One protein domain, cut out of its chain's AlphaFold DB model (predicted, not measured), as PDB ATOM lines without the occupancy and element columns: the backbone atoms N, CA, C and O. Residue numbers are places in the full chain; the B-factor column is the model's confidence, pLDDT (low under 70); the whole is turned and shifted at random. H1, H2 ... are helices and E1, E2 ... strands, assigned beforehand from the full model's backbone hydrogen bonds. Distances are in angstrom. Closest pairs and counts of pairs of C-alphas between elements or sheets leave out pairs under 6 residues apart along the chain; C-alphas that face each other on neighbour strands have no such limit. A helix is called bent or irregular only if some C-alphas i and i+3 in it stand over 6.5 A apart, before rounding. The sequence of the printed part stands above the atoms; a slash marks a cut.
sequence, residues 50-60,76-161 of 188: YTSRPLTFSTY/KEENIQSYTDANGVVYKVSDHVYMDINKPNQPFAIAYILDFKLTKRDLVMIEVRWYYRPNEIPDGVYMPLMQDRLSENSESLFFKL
ATOM      1  N   TYR A  50     359.668 170.580 216.052       63.31
ATOM      2  CA  TYR A  50     361.084 170.729 216.326       63.31
ATOM      3  C   TYR A  50     361.604 169.521 217.094       63.31
ATOM      4  O   TYR A  50     361.025 169.091 218.090       63.31
ATOM      5  N   THR A  51     362.715 168.969 216.613       59.97
ATOM      6  CA  THR A  51     363.402 167.887 217.308       59.97
ATOM      7  C   THR A  51     363.898 168.390 218.666       59.97
ATOM      8  O   THR A  51     364.441 169.487 218.777       59.97
ATOM      9  N   SER A  52     363.751 167.572 219.705       55.69
ATOM     10  CA  SER A  52     364.364 167.787 221.022       55.69
ATOM     11  C   SER A  52     365.892 167.639 221.004       55.69
ATOM     12  O   SER A  52     366.539 167.726 222.045       55.69
ATOM     13  N   ARG A  53     366.492 167.404 219.828       62.88
ATOM     14  CA  ARG A  53     367.944 167.374 219.666       62.88
ATOM     15  C   ARG A  53     368.518 168.785 219.852       62.88
ATOM     16  O   ARG A  53     368.012 169.722 219.235       62.88
ATOM     17  N   PRO A  54     369.586 168.935 220.652       61.41
ATOM     18  CA  PRO A  54     370.250 170.217 220.848       61.41
ATOM     19  C   PRO A  54     370.836 170.732 219.529       61.41
ATOM     20  O   PRO A  54     371.337 169.953 218.711       61.41
ATOM     21  N   LEU A  55     370.776 172.047 219.328       69.81
ATOM     22  CA  LEU A  55     371.286 172.694 218.124       69.81
ATOM     23  C   LEU A  55     372.800 172.863 218.232       69.81
ATOM     24  O   LEU A  55     373.312 173.283 219.265       69.81
ATOM     25  N   THR A  56     373.523 172.533 217.163       61.19
ATOM     26  CA  THR A  56     374.987 172.619 217.117       61.19
ATOM     27  C   THR A  56     375.385 173.866 216.331       61.19
ATOM     28  O   THR A  56     374.975 173.979 215.174       61.19
ATOM     29  N   PHE A  57     376.218 174.753 216.874       62.66
ATOM     30  CA  PHE A  57     376.843 175.815 216.083       62.66
ATOM     31  C   PHE A  57     378.372 175.730 216.152       62.66
ATOM     32  O   PHE A  57     378.969 175.397 217.177       62.66
ATOM     33  N   SER A  58     379.020 175.991 215.017       54.69
ATOM     34  CA  SER A  58     380.478 175.989 214.920       54.69
ATOM     35  C   SER A  58     381.032 177.351 215.300       54.69
ATOM     36  O   SER A  58     380.608 178.357 214.742       54.69
ATOM     37  N   THR A  59     382.008 177.392 216.207       51.44
ATOM     38  CA  THR A  59     382.700 178.640 216.563       51.44
ATOM     39  C   THR A  59     383.874 178.969 215.627       51.44
ATOM     40  O   THR A  59     384.541 179.988 215.801       51.44
ATOM     41  N   TYR A  60     384.137 178.166 214.589       46.81
ATOM     42  CA  TYR A  60     385.335 178.349 213.771       46.81
ATOM     43  C   TYR A  60     385.182 179.372 212.636       46.81
ATOM     44  O   TYR A  60     384.614 179.084 211.581       46.81
ATOM     45  N   LYS A  76     387.409 171.666 230.457       51.25
ATOM     46  CA  LYS A  76     386.893 171.994 231.770       51.25
ATOM     47  C   LYS A  76     385.475 172.488 231.513       51.25
ATOM     48  O   LYS A  76     385.292 173.374 230.680       51.25
ATOM     49  N   GLU A  77     384.496 171.832 232.123       60.06
ATOM     50  CA  GLU A  77     383.074 172.173 232.045       60.06
ATOM     51  C   GLU A  77     382.858 173.542 232.704       60.06
ATOM     52  O   GLU A  77     382.320 173.668 233.801       60.06
ATOM     53  N   GLU A  78     383.378 174.593 232.083       64.81
ATOM     54  CA  GLU A  78     383.076 175.957 232.456       64.81
ATOM     55  C   GLU A  78     381.675 176.229 231.918       64.81
ATOM     56  O   GLU A  78     381.411 176.098 230.724       64.81
ATOM     57  N   ASN A  79     380.751 176.506 232.836       75.44
ATOM     58  CA  ASN A  79     379.363 176.807 232.533       75.44
ATOM     59  C   ASN A  79     379.315 178.086 231.679       75.44
ATOM     60  O   ASN A  79     379.526 179.193 232.183       75.44
ATOM     61  N   ILE A  80     379.117 177.921 230.371       83.31
ATOM     62  CA  ILE A  80     379.062 179.025 229.417       83.31
ATOM     63  C   ILE A  80     377.721 179.731 229.613       83.31
ATOM     64  O   ILE A  80     376.670 179.169 229.338       83.31
ATOM     65  N   GLN A  81     377.747 180.989 230.050       85.69
ATOM     66  CA  GLN A  81     376.518 181.761 230.281       85.69
ATOM     67  C   GLN A  81     376.069 182.578 229.065       85.69
ATOM     68  O   GLN A  81     374.916 183.010 228.999       85.69
ATOM     69  N   SER A  82     376.969 182.818 228.106       87.50
ATOM     70  CA  SER A  82     376.687 183.658 226.944       87.50
ATOM     71  C   SER A  82     377.521 183.297 225.722       87.50
ATOM     72  O   SER A  82     378.691 182.935 225.845       87.50
ATOM     73  N   TYR A  83     376.946 183.510 224.546       86.19
ATOM     74  CA  TYR A  83     377.572 183.366 223.243       86.19
ATOM     75  C   TYR A  83     377.513 184.689 222.472       86.19
ATOM     76  O   TYR A  83     376.493 185.367 222.491       86.19
ATOM     77  N   THR A  84     378.595 185.062 221.786       89.31
ATOM     78  CA  THR A  84     378.615 186.242 220.906       89.31
ATOM     79  C   THR A  84     378.771 185.793 219.460       89.31
ATOM     80  O   THR A  84     379.750 185.124 219.124       89.31
ATOM     81  N   ASP A  85     377.808 186.155 218.618       84.44
ATOM     82  CA  ASP A  85     377.824 185.846 217.187       84.44
ATOM     83  C   ASP A  85     378.804 186.754 216.414       84.44
ATOM     84  O   ASP A  85     379.278 187.779 216.914       84.44
ATOM     85  N   ALA A  86     379.107 186.403 215.163       82.75
ATOM     86  CA  ALA A  86     379.999 187.143 214.273       82.75
ATOM     87  C   ALA A  86     379.579 188.607 214.051       82.75
ATOM     88  O   ALA A  86     380.443 189.445 213.790       82.75
ATOM     89  N   ASN A  87     378.284 188.901 214.183       87.38
ATOM     90  CA  ASN A  87     377.714 190.243 214.077       87.38
ATOM     91  C   ASN A  87     377.824 191.060 215.379       87.38
ATOM     92  O   ASN A  87     377.359 192.195 215.433       87.38
ATOM     93  N   GLY A  88     378.412 190.494 216.439       87.69
ATOM     94  CA  GLY A  88     378.545 191.139 217.748       87.69
ATOM     95  C   GLY A  88     377.289 191.068 218.622       87.69
ATOM     96  O   GLY A  88     377.250 191.699 219.676       87.69
ATOM     97  N   VAL A  89     376.267 190.308 218.216       89.31
ATOM     98  CA  VAL A  89     375.069 190.072 219.035       89.31
ATOM     99  C   VAL A  89     375.405 189.070 220.135       89.31
ATOM    100  O   VAL A  89     375.938 187.996 219.856       89.31
ATOM    101  N   VAL A  90     375.094 189.428 221.381       91.25
ATOM    102  CA  VAL A  90     375.327 188.585 222.558       91.25
ATOM    103  C   VAL A  90     374.026 187.894 222.947       91.25
ATOM    104  O   VAL A  90     373.048 188.560 223.271       91.25
ATOM    105  N   TYR A  91     374.048 186.568 222.960       91.81
ATOM    106  CA  TYR A  91     372.976 185.691 223.416       91.81
ATOM    107  C   TYR A  91     373.337 185.106 224.772       91.81
ATOM    108  O   TYR A  91     374.477 184.685 224.978       91.81
ATOM    109  N   LYS A  92     372.389 185.046 225.698       94.12
ATOM    110  CA  LYS A  92     372.598 184.527 227.052       94.12
ATOM    111  C   LYS A  92     371.647 183.381 227.352       94.12
ATOM    112  O   LYS A  92     370.619 183.200 226.701       94.12
ATOM    113  N   VAL A  93     372.000 182.604 228.371       93.12
ATOM    114  CA  VAL A  93     371.076 181.624 228.935       93.12
ATOM    115  C   VAL A  93     369.835 182.360 229.427       93.12
ATOM    116  O   VAL A  93     369.942 183.406 230.065       93.12
ATOM    117  N   SER A  94     368.667 181.782 229.174       94.94
ATOM    118  CA  SER A  94     367.342 182.349 229.441       94.94
ATOM    119  C   SER A  94     366.839 183.404 228.454       94.94
ATOM    120  O   SER A  94     365.737 183.919 228.641       94.94
ATOM    121  N   ASP A  95     367.579 183.702 227.385       95.19
ATOM    122  CA  ASP A  95     367.071 184.587 226.336       95.19
ATOM    123  C   ASP A  95     366.037 183.880 225.449       95.19
ATOM    124  O   ASP A  95     366.111 182.674 225.184       95.19
ATOM    125  N   HIS A  96     365.091 184.668 224.936       94.12
ATOM    126  CA  HIS A  96     364.164 184.248 223.891       94.12
ATOM    127  C   HIS A  96     364.694 184.703 222.534       94.12
ATOM    128  O   HIS A  96     364.942 185.890 222.325       94.12
ATOM    129  N   VAL A  97     364.850 183.767 221.605       92.44
ATOM    130  CA  VAL A  97     365.514 184.013 220.324       92.44
ATOM    131  C   VAL A  97     364.678 183.537 219.148       92.44
ATOM    132  O   VAL A  97     363.959 182.536 219.232       92.44
ATOM    133  N   TYR A  98     364.808 184.258 218.037       91.62
ATOM    134  CA  TYR A  98     364.391 183.784 216.726       91.62
ATOM    135  C   TYR A  98     365.524 182.967 216.118       91.62
ATOM    136  O   TYR A  98     366.681 183.382 216.152       91.62
ATOM    137  N   MET A  99     365.188 181.804 215.575       87.56
ATOM    138  CA  MET A  99     366.139 180.931 214.899       87.56
ATOM    139  C   MET A  99     365.616 180.608 213.515       87.56
ATOM    140  O   MET A  99     364.480 180.152 213.371       87.56
ATOM    141  N   ASP A 100     366.456 180.808 212.512       84.44
ATOM    142  CA  ASP A 100     366.123 180.436 211.147       84.44
ATOM    143  C   ASP A 100     366.103 178.918 211.013       84.44
ATOM    144  O   ASP A 100     366.989 178.204 211.497       84.44
ATOM    145  N   ILE A 101     365.071 178.411 210.348       81.56
ATOM    146  CA  ILE A 101     364.934 176.984 210.082       81.56
ATOM    147  C   ILE A 101     365.003 176.782 208.582       81.56
ATOM    148  O   ILE A 101     364.248 177.371 207.819       81.56
ATOM    149  N   ASN A 102     365.882 175.877 208.158       72.94
ATOM    150  CA  ASN A 102     365.974 175.466 206.763       72.94
ATOM    151  C   ASN A 102     364.855 174.469 206.411       72.94
ATOM    152  O   ASN A 102     365.107 173.301 206.108       72.94
ATOM    153  N   LYS A 103     363.598 174.906 206.533       76.06
ATOM    154  CA  LYS A 103     362.413 174.162 206.102       76.06
ATOM    155  C   LYS A 103     361.606 175.035 205.141       76.06
ATOM    156  O   LYS A 103     361.308 176.177 205.477       76.06
ATOM    157  N   PRO A 104     361.167 174.493 203.992       71.19
ATOM    158  CA  PRO A 104     360.527 175.284 202.939       71.19
ATOM    159  C   PRO A 104     359.227 175.974 203.383       71.19
ATOM    160  O   PRO A 104     358.900 177.037 202.871       71.19
ATOM    161  N   ASN A 105     358.518 175.413 204.369       72.94
ATOM    162  CA  ASN A 105     357.220 175.922 204.826       72.94
ATOM    163  C   ASN A 105     357.272 176.549 206.229       72.94
ATOM    164  O   ASN A 105     356.231 176.845 206.812       72.94
ATOM    165  N   GLN A 106     358.467 176.710 206.806       74.62
ATOM    166  CA  GLN A 106     358.630 177.185 208.178       74.62
ATOM    167  C   GLN A 106     359.874 178.077 208.269       74.62
ATOM    168  O   GLN A 106     360.970 177.559 208.459       74.62
ATOM    169  N   PRO A 107     359.723 179.407 208.128       77.31
ATOM    170  CA  PRO A 107     360.866 180.300 207.922       77.31
ATOM    171  C   PRO A 107     361.743 180.463 209.170       77.31
ATOM    172  O   PRO A 107     362.959 180.568 209.076       77.31
ATOM    173  N   PHE A 108     361.129 180.452 210.351       87.44
ATOM    174  CA  PHE A 108     361.821 180.622 211.625       87.44
ATOM    175  C   PHE A 108     361.103 179.862 212.736       87.44
ATOM    176  O   PHE A 108     359.943 179.467 212.578       87.44
ATOM    177  N   ALA A 109     361.771 179.731 213.871       88.25
ATOM    178  CA  ALA A 109     361.210 179.303 215.138       88.25
ATOM    179  C   ALA A 109     361.544 180.283 216.250       88.25
ATOM    180  O   ALA A 109     362.468 181.087 216.142       88.25
ATOM    181  N   ILE A 110     360.777 180.177 217.327       91.06
ATOM    182  CA  ILE A 110     360.981 180.934 218.554       91.06
ATOM    183  C   ILE A 110     361.374 179.930 219.628       91.06
ATOM    184  O   ILE A 110     360.698 178.911 219.805       91.06
ATOM    185  N   ALA A 111     362.454 180.206 220.344       92.19
ATOM    186  CA  ALA A 111     362.902 179.335 221.414       92.19
ATOM    187  C   ALA A 111     363.447 180.108 222.607       92.19
ATOM    188  O   ALA A 111     363.764 181.290 222.515       92.19
ATOM    189  N   TYR A 112     363.539 179.405 223.726       94.31
ATOM    190  CA  TYR A 112     364.166 179.832 224.965       94.31
ATOM    191  C   TYR A 112     365.487 179.088 225.141       94.31
ATOM    192  O   TYR A 112     365.500 177.852 225.103       94.31
ATOM    193  N   ILE A 113     366.582 179.820 225.327       93.00
ATOM    194  CA  ILE A 113     367.911 179.244 225.543       93.00
ATOM    195  C   ILE A 113     367.979 178.659 226.956       93.00
ATOM    196  O   ILE A 113     367.844 179.381 227.940       93.00
ATOM    197  N   LEU A 114     368.202 177.350 227.059       92.12
ATOM    198  CA  LEU A 114     368.324 176.645 228.337       92.12
ATOM    199  C   LEU A 114     369.766 176.612 228.829       92.12
ATOM    200  O   LEU A 114     369.999 176.845 230.010       92.12
ATOM    201  N   ASP A 115     370.710 176.284 227.946       90.25
ATOM    202  CA  ASP A 115     372.108 176.075 228.319       90.25
ATOM    203  C   ASP A 115     373.031 176.085 227.090       90.25
ATOM    204  O   ASP A 115     372.594 175.802 225.966       90.25
ATOM    205  N   PHE A 116     374.318 176.352 227.317       88.94
ATOM    206  CA  PHE A 116     375.384 176.259 226.324       88.94
ATOM    207  C   PHE A 116     376.388 175.173 226.721       88.94
ATOM    208  O   PHE A 116     377.044 175.246 227.757       88.94
ATOM    209  N   LYS A 117     376.580 174.182 225.849       86.50
ATOM    210  CA  LYS A 117     377.494 173.058 226.084       86.50
ATOM    211  C   LYS A 117     378.646 173.088 225.092       86.50
ATOM    212  O   LYS A 117     378.436 172.977 223.884       86.50
ATOM    213  N   LEU A 118     379.873 173.202 225.591       83.69
ATOM    214  CA  LEU A 118     381.070 173.114 224.759       83.69
ATOM    215  C   LEU A 118     381.339 171.656 224.378       83.69
ATOM    216  O   LEU A 118     381.310 170.752 225.211       83.69
ATOM    217  N   THR A 119     381.597 171.412 223.100       80.50
ATOM    218  CA  THR A 119     381.912 170.077 222.585       80.50
ATOM    219  C   THR A 119     383.405 169.914 222.375       80.50
ATOM    220  O   THR A 119     384.138 170.881 222.200       80.50
ATOM    221  N   LYS A 120     383.843 168.654 222.260       77.25
ATOM    222  CA  LYS A 120     385.250 168.288 222.039       77.25
ATOM    223  C   LYS A 120     385.897 168.869 220.771       77.25
ATOM    224  O   LYS A 120     387.093 168.705 220.574       77.25
ATOM    225  N   ARG A 121     385.103 169.456 219.874       78.62
ATOM    226  CA  ARG A 121     385.541 170.029 218.593       78.62
ATOM    227  C   ARG A 121     385.454 171.555 218.600       78.62
ATOM    228  O   ARG A 121     385.227 172.131 217.545       78.62
ATOM    229  N   ASP A 122     385.493 172.173 219.779       75.00
ATOM    230  CA  ASP A 122     385.278 173.611 220.007       75.00
ATOM    231  C   ASP A 122     383.972 174.151 219.398       75.00
ATOM    232  O   ASP A 122     383.804 175.346 219.181       75.00
ATOM    233  N   LEU A 123     383.004 173.278 219.121       82.12
ATOM    234  CA  LEU A 123     381.657 173.689 218.737       82.12
ATOM    235  C   LEU A 123     380.866 173.901 220.018       82.12
ATOM    236  O   LEU A 123     381.051 173.147 220.979       82.12
ATOM    237  N   VAL A 124     379.955 174.862 220.022       84.50
ATOM    238  CA  VAL A 124     379.046 175.053 221.147       84.50
ATOM    239  C   VAL A 124     377.667 174.561 220.729       84.50
ATOM    240  O   VAL A 124     377.185 174.785 219.619       84.50
ATOM    241  N   MET A 125     377.056 173.807 221.624       86.38
ATOM    242  CA  MET A 125     375.709 173.285 221.495       86.38
ATOM    243  C   MET A 125     374.790 174.161 222.322       86.38
ATOM    244  O   MET A 125     375.112 174.455 223.470       86.38
ATOM    245  N   ILE A 126     373.639 174.520 221.773       87.81
ATOM    246  CA  ILE A 126     372.582 175.191 222.522       87.81
ATOM    247  C   ILE A 126     371.496 174.177 222.804       87.81
ATOM    248  O   ILE A 126     370.933 173.564 221.888       87.81
ATOM    249  N   GLU A 127     371.189 174.017 224.080       89.25
ATOM    250  CA  GLU A 127     369.953 173.382 224.486       89.25
ATOM    251  C   GLU A 127     368.853 174.441 224.514       89.25
ATOM    252  O   GLU A 127     369.015 175.504 225.112       89.25
ATOM    253  N   VAL A 128     367.739 174.170 223.837       90.81
ATOM    254  CA  VAL A 128     366.646 175.132 223.694       90.81
ATOM    255  C   VAL A 128     365.303 174.484 223.991       90.81
ATOM    256  O   VAL A 128     365.077 173.310 223.691       90.81
ATOM    257  N   ARG A 129     364.383 175.272 224.545       91.31
ATOM    258  CA  ARG A 129     362.962 174.930 224.625       91.31
ATOM    259  C   ARG A 129     362.208 175.683 223.536       91.31
ATOM    260  O   ARG A 129     362.250 176.906 223.487       91.31
ATOM    261  N   TRP A 130     361.494 174.952 222.694       87.94
ATOM    262  CA  TRP A 130     360.733 175.516 221.582       87.94
ATOM    263  C   TRP A 130     359.377 176.069 222.028       87.94
ATOM    264  O   TRP A 130     358.717 175.474 222.884       87.94
ATOM    265  N   TYR A 131     358.943 177.163 221.405       89.06
ATOM    266  CA  TYR A 131     357.573 177.662 221.514       89.06
ATOM    267  C   TYR A 131     356.761 177.295 220.276       89.06
ATOM    268  O   TYR A 131     357.252 177.377 219.150       89.06
ATOM    269  N   TYR A 132     355.498 176.936 220.495       86.00
ATOM    270  CA  TYR A 132     354.531 176.771 219.417       86.00
ATOM    271  C   TYR A 132     354.050 178.135 218.930       86.00
ATOM    272  O   TYR A 132     353.708 179.008 219.732       86.00
ATOM    273  N   ARG A 133     353.975 178.303 217.610       85.31
ATOM    274  CA  ARG A 133     353.256 179.425 216.996       85.31
ATOM    275  C   ARG A 133     351.790 179.064 216.758       85.31
ATOM    276  O   ARG A 133     351.501 177.884 216.601       85.31
ATOM    277  N   PRO A 134     350.876 180.044 216.641       82.31
ATOM    278  CA  PRO A 134     349.457 179.775 216.390       82.31
ATOM    279  C   PRO A 134     349.196 178.809 215.225       82.31
ATOM    280  O   PRO A 134     348.397 177.898 215.367       82.31
ATOM    281  N   ASN A 135     349.945 178.941 214.125       81.81
ATOM    282  CA  ASN A 135     349.801 178.087 212.936       81.81
ATOM    283  C   ASN A 135     350.378 176.666 213.108       81.81
ATOM    284  O   ASN A 135     350.239 175.836 212.218       81.81
ATOM    285  N   GLU A 136     351.087 176.401 214.206       83.00
ATOM    286  CA  GLU A 136     351.688 175.099 214.538       83.00
ATOM    287  C   GLU A 136     350.879 174.359 215.611       83.00
ATOM    288  O   GLU A 136     351.196 173.217 215.943       83.00
ATOM    289  N   ILE A 137     349.860 175.012 216.178       83.75
ATOM    290  CA  ILE A 137     348.960 174.425 217.166       83.75
ATOM    291  C   ILE A 137     347.858 173.675 216.407       83.75
ATOM    292  O   ILE A 137     347.200 174.283 215.567       83.75
ATOM    293  N   PRO A 138     347.612 172.384 216.691       86.00
ATOM    294  CA  PRO A 138     346.536 171.651 216.034       86.00
ATOM    295  C   PRO A 138     345.155 172.256 216.329       86.00
ATOM    296  O   PRO A 138     344.838 172.553 217.485       86.00
ATOM    297  N   ASP A 139     344.303 172.351 215.304       80.00
ATOM    298  CA  ASP A 139     342.979 172.996 215.379       80.00
ATOM    299  C   ASP A 139     342.093 172.435 216.504       80.00
ATOM    300  O   ASP A 139     341.388 173.171 217.197       80.00
ATOM    301  N   GLY A 140     342.170 171.122 216.745       83.94
ATOM    302  CA  GLY A 140     341.386 170.434 217.775       83.94
ATOM    303  C   GLY A 140     341.795 170.747 219.218       83.94
ATOM    304  O   GLY A 140     341.065 170.391 220.139       83.94
ATOM    305  N   VAL A 141     342.935 171.405 219.440       83.19
ATOM    306  CA  VAL A 141     343.472 171.688 220.782       83.19
ATOM    307  C   VAL A 141     342.976 173.037 221.312       83.19
ATOM    308  O   VAL A 141     342.848 173.218 222.522       83.19
ATOM    309  N   TYR A 142     342.628 173.979 220.430       81.94
ATOM    310  CA  TYR A 142     342.229 175.329 220.836       81.94
ATOM    311  C   TYR A 142     340.958 175.343 221.694       81.94
ATOM    312  O   TYR A 142     340.915 175.986 222.743       81.94
ATOM    313  N   MET A 143     339.922 174.628 221.252       83.44
ATOM    314  CA  MET A 143     338.614 174.656 221.903       83.44
ATOM    315  C   MET A 143     338.622 173.999 223.296       83.44
ATOM    316  O   MET A 143     338.122 174.637 224.222       83.44
ATOM    317  N   PRO A 144     339.256 172.826 223.505       85.31
ATOM    318  CA  PRO A 144     339.487 172.285 224.847       85.31
ATOM    319  C   PRO A 144     340.287 173.229 225.761       85.31
ATOM    320  O   PRO A 144     339.855 173.510 226.872       85.31
ATOM    321  N   LEU A 145     341.387 173.830 225.284       82.38
ATOM    322  CA  LEU A 145     342.178 174.780 226.091       82.38
ATOM    323  C   LEU A 145     341.407 176.059 226.459       82.38
ATOM    324  O   LEU A 145     341.686 176.707 227.472       82.38
ATOM    325  N   MET A 146     340.480 176.487 225.600       80.31
ATOM    326  CA  MET A 146     339.575 177.593 225.905       80.31
ATOM    327  C   MET A 146     338.546 177.188 226.951       80.31
ATOM    328  O   MET A 146     338.272 177.983 227.844       80.31
ATOM    329  N   GLN A 147     338.014 175.968 226.870       82.38
ATOM    330  CA  GLN A 147     337.112 175.426 227.881       82.38
ATOM    331  C   GLN A 147     337.789 175.326 229.247       82.38
ATOM    332  O   GLN A 147     337.173 175.748 230.213       82.38
ATOM    333  N   ASP A 148     339.042 174.880 229.332       84.00
ATOM    334  CA  ASP A 148     339.777 174.800 230.604       84.00
ATOM    335  C   ASP A 148     339.963 176.182 231.255       84.00
ATOM    336  O   ASP A 148     339.694 176.376 232.436       84.00
ATOM    337  N   ARG A 149     340.333 177.204 230.471       84.31
ATOM    338  CA  ARG A 149     340.432 178.584 230.990       84.31
ATOM    339  C   ARG A 149     339.077 179.170 231.370       84.31
ATOM    340  O   ARG A 149     338.973 179.978 232.293       84.31
ATOM    341  N   LEU A 150     338.041 178.813 230.616       75.62
ATOM    342  CA  LEU A 150     336.682 179.230 230.913       75.62
ATOM    343  C   LEU A 150     336.105 178.465 232.092       75.62
ATOM    344  O   LEU A 150     335.280 179.067 232.745       75.62
ATOM    345  N   SER A 151     336.500 177.229 232.392       69.25
ATOM    346  CA  SER A 151     335.967 176.450 233.515       69.25
ATOM    347  C   SER A 151     336.496 176.963 234.857       69.25
ATOM    348  O   SER A 151     335.742 177.080 235.822       69.25
ATOM    349  N   GLU A 152     337.753 177.412 234.896       65.12
ATOM    350  CA  GLU A 152     338.321 178.112 236.057       65.12
ATOM    351  C   GLU A 152     337.658 179.483 236.285       65.12
ATOM    352  O   GLU A 152     337.431 179.899 237.423       65.12
ATOM    353  N   ASN A 153     337.266 180.168 235.206       60.72
ATOM    354  CA  ASN A 153     336.572 181.456 235.271       60.72
ATOM    355  C   ASN A 153     335.037 181.338 235.239       60.72
ATOM    356  O   ASN A 153     334.353 182.347 235.444       60.72
ATOM    357  N   SER A 154     334.467 180.157 234.974       55.91
ATOM    358  CA  SER A 154     333.030 179.980 234.730       55.91
ATOM    359  C   SER A 154     332.275 180.013 236.023       55.91
ATOM    360  O   SER A 154     331.192 180.569 236.033       55.91
ATOM    361  N   GLU A 155     332.847 179.535 237.123       55.66
ATOM    362  CA  GLU A 155     332.240 179.766 238.431       55.66
ATOM    363  C   GLU A 155     332.064 181.282 238.634       55.66
ATOM    364  O   GLU A 155     330.958 181.770 238.845       55.66
ATOM    365  N   SER A 156     333.105 182.083 238.385       55.66
ATOM    366  CA  SER A 156     333.018 183.541 238.521       55.66
ATOM    367  C   SER A 156     332.037 184.194 237.538       55.66
ATOM    368  O   SER A 156     331.241 185.032 237.953       55.66
ATOM    369  N   LEU A 157     332.047 183.835 236.249       58.09
ATOM    370  CA  LEU A 157     331.200 184.471 235.231       58.09
ATOM    371  C   LEU A 157     329.747 183.993 235.265       58.09
ATOM    372  O   LEU A 157     328.859 184.808 235.030       58.09
ATOM    373  N   PHE A 158     329.485 182.728 235.594       60.00
ATOM    374  CA  PHE A 158     328.132 182.194 235.763       60.00
ATOM    375  C   PHE A 158     327.501 182.778 237.031       60.00
ATOM    376  O   PHE A 158     326.384 183.291 236.962       60.00
ATOM    377  N   PHE A 159     328.240 182.852 238.148       56.25
ATOM    378  CA  PHE A 159     327.779 183.581 239.334       56.25
ATOM    379  C   PHE A 159     327.643 185.084 239.070       56.25
ATOM    380  O   PHE A 159     326.686 185.684 239.542       56.25
ATOM    381  N   LYS A 160     328.513 185.708 238.266       56.12
ATOM    382  CA  LYS A 160     328.401 187.132 237.904       56.12
ATOM    383  C   LYS A 160     327.218 187.406 236.974       56.12
ATOM    384  O   LYS A 160     326.543 188.406 237.174       56.12
ATOM    385  N   LEU A 161     326.905 186.520 236.027       63.34
ATOM    386  CA  LEU A 161     325.693 186.577 235.198       63.34
ATOM    387  C   LEU A 161     324.430 186.364 236.039       63.34
ATOM    388  O   LEU A 161     323.474 187.120 235.882       63.34
TER     389      LEU A 161
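What this domain is: This is residues 50 to 60 and 76 to 161 of the 188 residues of the protein "Hypothetical protein" of Brachionus calyciflorus (UniProt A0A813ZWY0). A four-stranded sheet, curled like part of a barrel, makes the body, and the long helix H1 sticks out far from it as an arm, with residues 143 to 161 standing free. The small hairpin of E2 and E3 sits near the bend of E5, the longest strand. The 97 printed residues hold six named strands and then one named helix, in the order E1 E2 E3 E4 E5 E6 H1, and the class is mixed, helices and strands. The larger sheet runs E1, E6, E5, E4, antiparallel throughout, as does the small sheet of E2 and E3. The whole is extended, with a radius of gyration of the C-alphas of 19.5 A and spans of 63 by 33 by 24 A.

How they stand to each other: E1, residues 55 to 58, is an edge strand, antiparallel to E6, residues 123 to 131; N 57 and O 124 are 2.9 A apart, within hydrogen-bond range. E2, residues 82 to 84, and E3, residues 90 to 92, form a hairpin, with N 83 and O 91 at 2.8 A. E4, residues 96 to 103, is the other edge strand and forms a hairpin with E5, residues 106 to 118, where N 99 and O 109 are 2.9 A apart. E5 and E6 form another hairpin, with N 125 and O 117 at 2.8 A. E4, E5 and E6 are a meander, each strand the antiparallel neighbour of the one before. The sheet is strongly twisted, and E5 bends by 85 degrees at residue 114. The closest C-alphas of E3 and E5 are those of Lys 92 and Ile 113, 7.2 A apart. H1, residues 139 to 161, is not on the larger sheet, and 15 of its 19 O i to N i+4 pairs are within hydrogen-bond range.

Where its parts are: E1 begins at C-alpha 55, (371.286, 172.694, 218.124). E4 measures 20.5 A, E5 28.2 A and E6 24.6 A from first to last C-alpha. H1 measures 29.6 A and ends at C-alpha 161, (325.693, 186.577, 235.198). It has a kink of 63 degrees near residue 153 and is only just irregular: C-alphas 152 and 155 are 6.7 A apart.

The domain as a whole: The two C-alphas farthest apart, those of Arg 121 and Leu 161, are 64.3 A from each other. Residues 61 to 75 are not printed, and the gap from C-alpha 60 to C-alpha 76 is 19.2 A. Of the links that are printed whole, none is long. Mean pLDDT of the printed part is 78.6; residues 50 to 60, 76 to 78 and 151 to 161 are under 70.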